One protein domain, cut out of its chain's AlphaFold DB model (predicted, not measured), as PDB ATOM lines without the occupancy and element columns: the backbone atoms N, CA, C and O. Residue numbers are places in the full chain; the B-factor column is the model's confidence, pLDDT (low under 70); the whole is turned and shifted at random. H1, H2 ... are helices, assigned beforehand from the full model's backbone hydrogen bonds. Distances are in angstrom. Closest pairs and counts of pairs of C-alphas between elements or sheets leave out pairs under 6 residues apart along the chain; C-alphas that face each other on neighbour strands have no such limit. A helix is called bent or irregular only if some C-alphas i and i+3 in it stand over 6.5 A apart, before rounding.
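AT A GLANCE: This is residues 10 to 79 of the 136 residues of the protein "DUF4880 domain-containing protein" of Alteromonas sediminis (UniProt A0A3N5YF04). One long helix, H3, packs with its first part across H1 and sticks out with residues 64 to 79 as an arm. The shorter helices H1 and H2 run opposite ways, and H2 meets H3 at a corner. The printed part has 70 residues with three named helices in the order H1, H2, H3 and no named strand; its class is all helix. The whole is loose, with a radius of gyration of the C-alphas of 14.7 A, and flat, spanning 46 by 36 by 14 A, the arm giving it much of its length.

HOW THE PARTS SIT: H3, residues 50 to 77, touches H1, residues 13 to 30, through residues 51 to 60 of H3 and 15 to 23 of H1. The closest C-alphas are those of Ala 19 and Phe 56, 5.4 A apart; the tilt is steep, 56 degrees, the same way. H2, residues 36 to 48, and H3 touch only at the corner, with the C-alphas of Leu 46 and His 52 closest at 5.5 A, at a steep tilt of 59 degrees, opposite ways. H1 and H2 form a helical hairpin, but only just touch, with 3 pairs of C-alphas within 8 A. Their closest C-alphas are those of Trp 22 and Phe 42, 7.2 A apart, and their tilt is shallow, 28 degrees, opposite ways. Every O i to N i+4 pair is within hydrogen-bond range in H1 and H2; in H3, 22 of 24 are.

IN THESE COORDINATES: H3 is 40.5 A long from C-alpha 50 to C-alpha 77, at (205.309, 259.856, 225.233). It has a kink of 34 degrees near residue 71 and is only just irregular: C-alphas 71 and 74 are 6.9 A apart. H1 begins at C-alpha 13 (173.351, 262.965, 241.270) and is 26.3 A long; H2 is 18.7 A.

THE WHOLE: The C-alphas of Glu 48 and Ser 79 are the two farthest apart, 46.4 A. Residues 30 to 37 and 64 to 79 stand free. Both links are tight, and the printed part has no cut. No printed residue has a pLDDT under 70.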
ATOM      1  N   ASP A  10     175.520 271.657 244.002       72.31
ATOM      2  CA  ASP A  10     174.133 272.020 243.724       72.31
ATOM      3  C   ASP A  10     173.418 271.120 242.692       72.31
ATOM      4  O   ASP A  10     172.202 271.240 242.518       72.31
ATOM      5  N   VAL A  11     174.117 270.207 241.997       80.44
ATOM      6  CA  VAL A  11     173.502 269.371 240.945       80.44
ATOM      7  C   VAL A  11     173.097 267.985 241.478       80.44
ATOM      8  O   VAL A  11     173.949 267.232 241.959       80.44
ATOM      9  N   PRO A  12     171.821 267.563 241.336       84.75
ATOM     10  CA  PRO A  12     171.383 266.235 241.761       84.75
ATOM     11  C   PRO A  12     172.148 265.107 241.057       84.75
ATOM     12  O   PRO A  12     172.263 265.092 239.832       84.75
ATOM     13  N   ALA A  13     172.581 264.092 241.810       83.25
ATOM     14  CA  ALA A  13     173.351 262.965 241.270       83.25
ATOM     15  C   ALA A  13     172.658 262.247 240.093       83.25
ATOM     16  O   ALA A  13     173.307 261.907 239.109       83.25
ATOM     17  N   ALA A  14     171.331 262.102 240.142       87.31
ATOM     18  CA  ALA A  14     170.555 261.496 239.058       87.31
ATOM     19  C   ALA A  14     170.613 262.299 237.741       87.31
ATOM     20  O   ALA A  14     170.552 261.726 236.654       87.31
ATOM     21  N   VAL A  15     170.740 263.629 237.821       90.19
ATOM     22  CA  VAL A  15     170.900 264.497 236.644       90.19
ATOM     23  C   VAL A  15     172.291 264.321 236.046       90.19
ATOM     24  O   VAL A  15     172.426 264.254 234.826       90.19
ATOM     25  N   VAL A  16     173.309 264.198 236.898       89.38
ATOM     26  CA  VAL A  16     174.693 263.943 236.485       89.38
ATOM     27  C   VAL A  16     174.810 262.615 235.743       89.38
ATOM     28  O   VAL A  16     175.378 262.583 234.657       89.38
ATOM     29  N   GLU A  17     174.249 261.533 236.286       90.06
ATOM     30  CA  GLU A  17     174.256 260.218 235.627       90.06
ATOM     31  C   GLU A  17     173.608 260.291 234.240       90.06
ATOM     32  O   GLU A  17     174.195 259.866 233.246       90.06
ATOM     33  N   LYS A  18     172.448 260.947 234.141       92.06
ATOM     34  CA  LYS A  18     171.757 261.134 232.863       92.06
ATOM     35  C   LYS A  18     172.546 262.003 231.878       92.06
ATOM     36  O   LYS A  18     172.493 261.775 230.674       92.06
ATOM     37  N   ALA A  19     173.285 262.995 232.368       91.81
ATOM     38  CA  ALA A  19     174.157 263.820 231.542       91.81
ATOM     39  C   ALA A  19     175.368 263.029 231.009       91.81
ATOM     40  O   ALA A  19     175.756 263.220 229.856       91.81
ATOM     41  N   ILE A  20     175.919 262.100 231.802       91.19
ATOM     42  CA  ILE A  20     176.964 261.160 231.361       91.19
ATOM     43  C   ILE A  20     176.430 260.260 230.241       91.19
ATOM     44  O   ILE A  20     177.084 260.128 229.204       91.19
ATOM     45  N   ASP A  21     175.227 259.705 230.408       93.44
ATOM     46  CA  ASP A  21     174.581 258.891 229.374       93.44
ATOM     47  C   ASP A  21     174.405 259.683 228.072       93.44
ATOM     48  O   ASP A  21     174.688 259.179 226.982       93.44
ATOM     49  N   TRP A  22     174.000 260.953 228.168       94.69
ATOM     50  CA  TRP A  22     173.873 261.820 226.999       94.69
ATOM     51  C   TRP A  22     175.199 262.090 226.294       94.69
ATOM     52  O   TRP A  22     175.207 262.118 225.066       94.69
ATOM     53  N   ILE A  23     176.314 262.247 227.015       91.94
ATOM     54  CA  ILE A  23     177.640 262.402 226.389       91.94
ATOM     55  C   ILE A  23     177.986 261.165 225.555       91.94
ATOM     56  O   ILE A  23     178.392 261.308 224.403       91.94
ATOM     57  N   ALA A  24     177.756 259.960 226.086       91.12
ATOM     58  CA  ALA A  24     178.000 258.720 225.348       91.12
ATOM     59  C   ALA A  24     177.093 258.586 224.111       91.12
ATOM     60  O   ALA A  24     177.538 258.163 223.046       91.12
ATOM     61  N   VAL A  25     175.820 258.979 224.231       92.81
ATOM     62  CA  VAL A  25     174.883 258.983 223.099       92.81
ATOM     63  C   VAL A  25     175.297 260.008 222.040       92.81
ATOM     64  O   VAL A  25     175.199 259.717 220.852       92.81
ATOM     65  N   LEU A  26     175.761 261.197 222.433       91.00
ATOM     66  CA  LEU A  26     176.176 262.248 221.499       91.00
ATOM     67  C   LEU A  26     177.424 261.870 220.692       91.00
ATOM     68  O   LEU A  26     177.479 262.199 219.509       91.00
ATOM     69  N   ASP A  27     178.365 261.150 221.302       89.06
ATOM     70  CA  ASP A  27     179.562 260.624 220.632       89.06
ATOM     71  C   ASP A  27     179.193 259.624 219.512       89.06
ATOM     72  O   ASP A  27     179.679 259.710 218.384       89.06
ATOM     73  N   ASP A  28     178.220 258.735 219.760       89.12
ATOM     74  CA  ASP A  28     177.693 257.827 218.724       89.12
ATOM     75  C   ASP A  28     176.898 258.581 217.637       89.12
ATOM     76  O   ASP A  28     176.976 258.257 216.449       89.12
ATOM     77  N   LEU A  29     176.163 259.631 218.023       89.19
ATOM     78  CA  LEU A  29     175.361 260.441 217.102       89.19
ATOM     79  C   LEU A  29     176.196 261.255 216.114       89.19
ATOM     80  O   LEU A  29     175.684 261.577 215.037       89.19
ATOM     81  N   GLU A  30     177.441 261.612 216.440       85.25
ATOM     82  CA  GLU A  30     178.346 262.289 215.499       85.25
ATOM     83  C   GLU A  30     178.528 261.468 214.214       85.25
ATOM     84  O   GLU A  30     178.540 262.022 213.115       85.25
ATOM     85  N   ASN A  31     178.536 260.140 214.342       85.81
ATOM     86  CA  ASN A  31     178.714 259.211 213.231       85.81
ATOM     87  C   ASN A  31     177.397 258.802 212.538       85.81
ATOM     88  O   ASN A  31     177.444 258.117 211.516       85.81
ATOM     89  N   LYS A  32     176.230 259.209 213.068       88.50
ATOM     90  CA  LYS A  32     174.886 258.798 212.606       88.50
ATOM     91  C   LYS A  32     173.935 259.998 212.452       88.50
ATOM     92  O   LYS A  32     173.086 260.247 213.317       88.50
ATOM     93  N   PRO A  33     174.056 260.784 211.367       80.31
ATOM     94  CA  PRO A  33     173.231 261.976 211.144       80.31
ATOM     95  C   PRO A  33     171.730 261.678 210.967       80.31
ATOM     96  O   PRO A  33     170.899 262.559 211.180       80.31
ATOM     97  N   GLU A  34     171.359 260.452 210.606       87.88
ATOM     98  CA  GLU A  34     169.976 260.001 210.429       87.88
ATOM     99  C   GLU A  34     169.170 259.932 211.739       87.88
ATOM    100  O   GLU A  34     167.938 259.974 211.714       87.88
ATOM    101  N   GLU A  35     169.831 259.894 212.898       90.94
ATOM    102  CA  GLU A  35     169.186 259.770 214.210       90.94
ATOM    103  C   GLU A  35     168.740 261.123 214.807       90.94
ATOM    104  O   GLU A  35     168.895 261.409 216.000       90.94
ATOM    105  N   GLN A  36     168.113 261.969 213.985       88.56
ATOM    106  CA  GLN A  36     167.653 263.310 214.375       88.56
ATOM    107  C   GLN A  36     166.715 263.294 215.599       88.56
ATOM    108  O   GLN A  36     166.723 264.226 216.405       88.56
ATOM    109  N   ALA A  37     165.931 262.226 215.776       91.50
ATOM    110  CA  ALA A  37     165.003 262.083 216.898       91.50
ATOM    111  C   ALA A  37     165.713 262.105 218.265       91.50
ATOM    112  O   ALA A  37     165.224 262.743 219.198       91.50
ATOM    113  N   LYS A  38     166.892 261.475 218.382       92.00
ATOM    114  CA  LYS A  38     167.671 261.473 219.632       92.00
ATOM    115  C   LYS A  38     168.279 262.843 219.924       92.00
ATOM    116  O   LYS A  38     168.309 263.256 221.077       92.00
ATOM    117  N   ARG A  39     168.683 263.587 218.886       92.00
ATOM    118  CA  ARG A  39     169.157 264.978 219.021       92.00
ATOM    119  C   ARG A  39     168.052 265.890 219.551       92.00
ATOM    120  O   ARG A  39     168.292 266.688 220.449       92.00
ATOM    121  N   ILE A  40     166.829 265.742 219.038       93.25
ATOM    122  CA  ILE A  40     165.663 266.486 219.537       93.25
ATOM    123  C   ILE A  40     165.387 266.131 221.002       93.25
ATOM    124  O   ILE A  40     165.202 267.037 221.810       93.25
ATOM    125  N   ALA A  41     165.411 264.843 221.357       94.75
ATOM    126  CA  ALA A  41     165.220 264.398 222.739       94.75
ATOM    127  C   ALA A  41     166.297 264.947 223.692       94.75
ATOM    128  O   ALA A  41     165.976 265.356 224.806       94.75
ATOM    129  N   PHE A  42     167.553 265.028 223.240       94.75
ATOM    130  CA  PHE A  42     168.631 265.666 223.993       94.75
ATOM    131  C   PHE A  42     168.342 267.150 224.247       94.75
ATOM    132  O   PHE A  42     168.403 267.594 225.390       94.75
ATOM    133  N   TYR A  43     167.972 267.918 223.216       94.06
ATOM    134  CA  TYR A  43     167.654 269.342 223.385       94.06
ATOM    135  C   TYR A  43     166.413 269.580 224.248       94.06
ATOM    136  O   TYR A  43     166.369 270.564 224.981       94.06
ATOM    137  N   GLN A  44     165.420 268.690 224.179       95.94
ATOM    138  CA  GLN A  44     164.264 268.735 225.074       95.94
ATOM    139  C   GLN A  44     164.703 268.549 226.521       95.94
ATOM    140  O   GLN A  44     164.428 269.418 227.341       95.94
ATOM    141  N   TRP A  45     165.468 267.495 226.807       95.38
ATOM    142  CA  TRP A  45     166.011 267.264 228.142       95.38
ATOM    143  C   TRP A  45     166.863 268.445 228.628       95.38
ATOM    144  O   TRP A  45     166.685 268.912 229.748       95.38
ATOM    145  N   LEU A  46     167.729 268.997 227.777       94.19
ATOM    146  CA  LEU A  46     168.563 270.154 228.109       94.19
ATOM    147  C   LEU A  46     167.731 271.426 228.387       94.19
ATOM    148  O   LEU A  46     168.151 272.293 229.148       94.19
ATOM    149  N   GLY A  47     166.556 271.554 227.769       92.50
ATOM    150  CA  GLY A  47     165.640 272.683 227.948       92.50
ATOM    151  C   GLY A  47     164.672 272.553 229.129       92.50
ATOM    152  O   GLY A  47     164.006 273.533 229.454       92.50
ATOM    153  N   GLU A  48     164.573 271.378 229.756       93.50
ATOM    154  CA  GLU A  48     163.641 271.122 230.866       93.50
ATOM    155  C   GLU A  48     164.044 271.837 232.163       93.50
ATOM    156  O   GLU A  48     163.172 272.341 232.870       93.50
ATOM    157  N   ASP A  49     165.341 271.884 232.479       92.19
ATOM    158  CA  ASP A  49     165.849 272.425 233.745       92.19
ATOM    159  C   ASP A  49     167.232 273.075 233.564       92.19
ATOM    160  O   ASP A  49     168.085 272.585 232.819       92.19
ATOM    161  N   ALA A  50     167.483 274.159 234.300       89.56
ATOM    162  CA  ALA A  50     168.798 274.785 234.403       89.56
ATOM    163  C   ALA A  50     169.843 273.819 234.991       89.56
ATOM    164  O   ALA A  50     170.997 273.838 234.564       89.56
ATOM    165  N   ALA A  51     169.437 272.922 235.897       88.88
ATOM    166  CA  ALA A  51     170.330 271.904 236.452       88.88
ATOM    167  C   ALA A  51     170.843 270.924 235.379       88.88
ATOM    168  O   ALA A  51     171.998 270.506 235.429       88.88
ATOM    169  N   HIS A  52     170.021 270.590 234.374       92.88
ATOM    170  CA  HIS A  52     170.442 269.742 233.252       92.88
ATOM    171  C   HIS A  52     171.517 270.437 232.404       92.88
ATOM    172  O   HIS A  52     172.504 269.812 232.011       92.88
ATOM    173  N   GLN A  53     171.346 271.742 232.158       91.00
ATOM    174  CA  GLN A  53     172.302 272.561 231.406       91.00
ATOM    175  C   GLN A  53     173.636 272.664 232.128       91.00
ATOM    176  O   GLN A  53     174.681 272.467 231.510       91.00
ATOM    177  N   GLN A  54     173.592 272.937 233.432       90.25
ATOM    178  CA  GLN A  54     174.784 273.025 234.262       90.25
ATOM    179  C   GLN A  54     175.536 271.691 234.289       90.25
ATOM    180  O   GLN A  54     176.722 271.657 233.965       90.25
ATOM    181  N   ALA A  55     174.840 270.588 234.584       90.44
ATOM    182  CA  ALA A  55     175.442 269.259 234.635       90.44
ATOM    183  C   ALA A  55     176.132 268.891 233.316       90.44
ATOM    184  O   ALA A  55     177.273 268.431 233.302       90.44
ATOM    185  N   PHE A  56     175.445 269.119 232.194       92.56
ATOM    186  CA  PHE A  56     175.990 268.838 230.875       92.56
ATOM    187  C   PHE A  56     177.190 269.737 230.539       92.56
ATOM    188  O   PHE A  56     178.192 269.246 230.020       92.56
ATOM    189  N   ALA A  57     177.124 271.034 230.855       90.50
ATOM    190  CA  ALA A  57     178.220 271.968 230.611       90.50
ATOM    191  C   ALA A  57     179.491 271.556 231.369       90.50
ATOM    192  O   ALA A  57     180.543 271.396 230.751       90.50
ATOM    193  N   GLU A  58     179.381 271.294 232.672       88.81
ATOM    194  CA  GLU A  58     180.517 270.894 233.508       88.81
ATOM    195  C   GLU A  58     181.114 269.545 233.057       88.81
ATOM    196  O   GLU A  58     182.334 269.404 232.923       88.81
ATOM    197  N   LEU A  59     180.269 268.555 232.743       89.94
ATOM    198  CA  LEU A  59     180.736 267.256 232.249       89.94
ATOM    199  C   LEU A  59     181.387 267.351 230.864       89.94
ATOM    200  O   LEU A  59     182.415 266.713 230.629       89.94
ATOM    201  N   SER A  60     180.826 268.146 229.950       90.94
ATOM    202  CA  SER A  60     181.393 268.330 228.609       90.94
ATOM    203  C   SER A  60     182.753 269.035 228.653       90.94
ATOM    204  O   SER A  60     183.650 268.679 227.889       90.94
ATOM    205  N   GLU A  61     182.962 269.957 229.599       89.06
ATOM    206  CA  GLU A  61     184.267 270.576 229.837       89.06
ATOM    207  C   GLU A  61     185.307 269.538 230.287       89.06
ATOM    208  O   GLU A  61     186.427 269.498 229.766       89.06
ATOM    209  N   MET A  62     184.943 268.666 231.232       87.50
ATOM    210  CA  MET A  62     185.823 267.586 231.688       87.50
ATOM    211  C   MET A  62     186.126 266.580 230.576       87.50
ATOM    212  O   MET A  62     187.275 266.148 230.426       87.50
ATOM    213  N   TRP A  63     185.124 266.239 229.767       88.81
ATOM    214  CA  TRP A  63     185.299 265.367 228.613       88.81
ATOM    215  C   TRP A  63     186.248 265.992 227.584       88.81
ATOM    216  O   TRP A  63     187.226 265.356 227.198       88.81
ATOM    217  N   ALA A  64     186.065 267.271 227.242       87.50
ATOM    218  CA  ALA A  64     186.945 267.990 226.319       87.50
ATOM    219  C   ALA A  64     188.396 268.064 226.825       87.50
ATOM    220  O   ALA A  64     189.339 267.851 226.057       87.50
ATOM    221  N   LYS A  65     188.601 268.316 228.126       88.50
ATOM    222  CA  LYS A  65     189.933 268.282 228.757       88.50
ATOM    223  C   LYS A  65     190.573 266.898 228.644       88.50
ATOM    224  O   LYS A  65     191.755 266.796 228.313       88.50
ATOM    225  N   THR A  66     189.795 265.846 228.880       87.94
ATOM    226  CA  THR A  66     190.273 264.458 228.822       87.94
ATOM    227  C   THR A  66     190.619 264.045 227.390       87.94
ATOM    228  O   THR A  66     191.719 263.546 227.156       87.94
ATOM    229  N   ALA A  67     189.754 264.349 226.421       86.88
ATOM    230  CA  ALA A  67     189.992 264.095 225.000       86.88
ATOM    231  C   ALA A  67     191.222 264.862 224.475       86.88
ATOM    232  O   ALA A  67     192.045 264.328 223.729       86.88
ATOM    233  N   CYS A  68     191.409 266.111 224.917       87.69
ATOM    234  CA  CYS A  68     192.603 266.890 224.592       87.69
ATOM    235  C   CYS A  68     193.881 266.213 225.118       87.69
ATOM    236  O   CYS A  68     194.845 266.043 224.363       87.69
ATOM    237  N   LEU A  69     193.891 265.773 226.379       87.38
ATOM    238  CA  LEU A  69     195.029 265.052 226.959       87.38
ATOM    239  C   LEU A  69     195.315 263.734 226.234       87.38
ATOM    240  O   LEU A  69     196.478 263.420 225.990       87.38
ATOM    241  N   GLU A  70     194.280 262.994 225.844       88.94
ATOM    242  CA  GLU A  70     194.429 261.778 225.045       88.94
ATOM    243  C   GLU A  70     195.102 262.073 223.697       88.94
ATOM    244  O   GLU A  70     196.073 261.410 223.329       88.94
ATOM    245  N   SER A  71     194.684 263.139 223.009       87.00
ATOM    246  CA  SER A  71     195.300 263.556 221.742       87.00
ATOM    247  C   SER A  71     196.785 263.931 221.889       87.00
ATOM    248  O   SER A  71     197.593 263.724 220.978       87.00
ATOM    249  N   LEU A  72     197.169 264.462 223.055       87.56
ATOM    250  CA  LEU A  72     198.537 264.872 223.374       87.56
ATOM    251  C   LEU A  72     199.391 263.726 223.915       87.56
ATOM    252  O   LEU A  72     200.618 263.820 223.857       87.56
ATOM    253  N   LYS A  73     198.776 262.640 224.396       89.88
ATOM    254  CA  LYS A  73     199.460 261.502 225.019       89.88
ATOM    255  C   LYS A  73     200.605 260.977 224.159       89.88
ATOM    256  O   LYS A  73     201.729 260.868 224.636       89.88
ATOM    257  N   SER A  74     200.348 260.740 222.875       86.44
ATOM    258  CA  SER A  74     201.359 260.231 221.937       86.44
ATOM    259  C   SER A  74     202.549 261.183 221.750       86.44
ATOM    260  O   SER A  74     203.681 260.739 221.569       86.44
ATOM    261  N   LYS A  75     202.316 262.498 221.828       84.00
ATOM    262  CA  LYS A  75     203.357 263.528 221.695       84.00
ATOM    263  C   LYS A  75     204.170 263.691 222.974       84.00
ATOM    264  O   LYS A  75     205.364 263.964 222.900       84.00
ATOM    265  N   ILE A  76     203.525 263.531 224.126       84.44
ATOM    266  CA  ILE A  76     204.182 263.530 225.435       84.44
ATOM    267  C   ILE A  76     205.072 262.293 225.556       84.44
ATOM    268  O   ILE A  76     206.240 262.428 225.908       84.44
ATOM    269  N   ASP A  77     204.561 261.117 225.182       84.38
ATOM    270  CA  ASP A  77     205.309 259.856 225.233       84.38
ATOM    271  C   ASP A  77     206.530 259.879 224.283       84.38
ATOM    272  O   ASP A  77     207.572 259.301 224.583       84.38
ATOM    273  N   ALA A  78     206.440 260.605 223.161       80.31
ATOM    274  CA  ALA A  78     207.553 260.830 222.233       80.31
ATOM    275  C   ALA A  78     208.490 261.992 222.630       80.31
ATOM    276  O   ALA A  78     209.484 262.244 221.941       80.31
ATOM    277  N   SER A  79     208.182 262.728 223.702       81.00
ATOM    278  CA  SER A  79     208.956 263.894 224.118       81.00
ATOM    279  C   SER A  79     210.323 263.474 224.651       81.00
ATOM    280  O   SER A  79     210.434 262.723 225.618       81.00
TER     281      SER A  79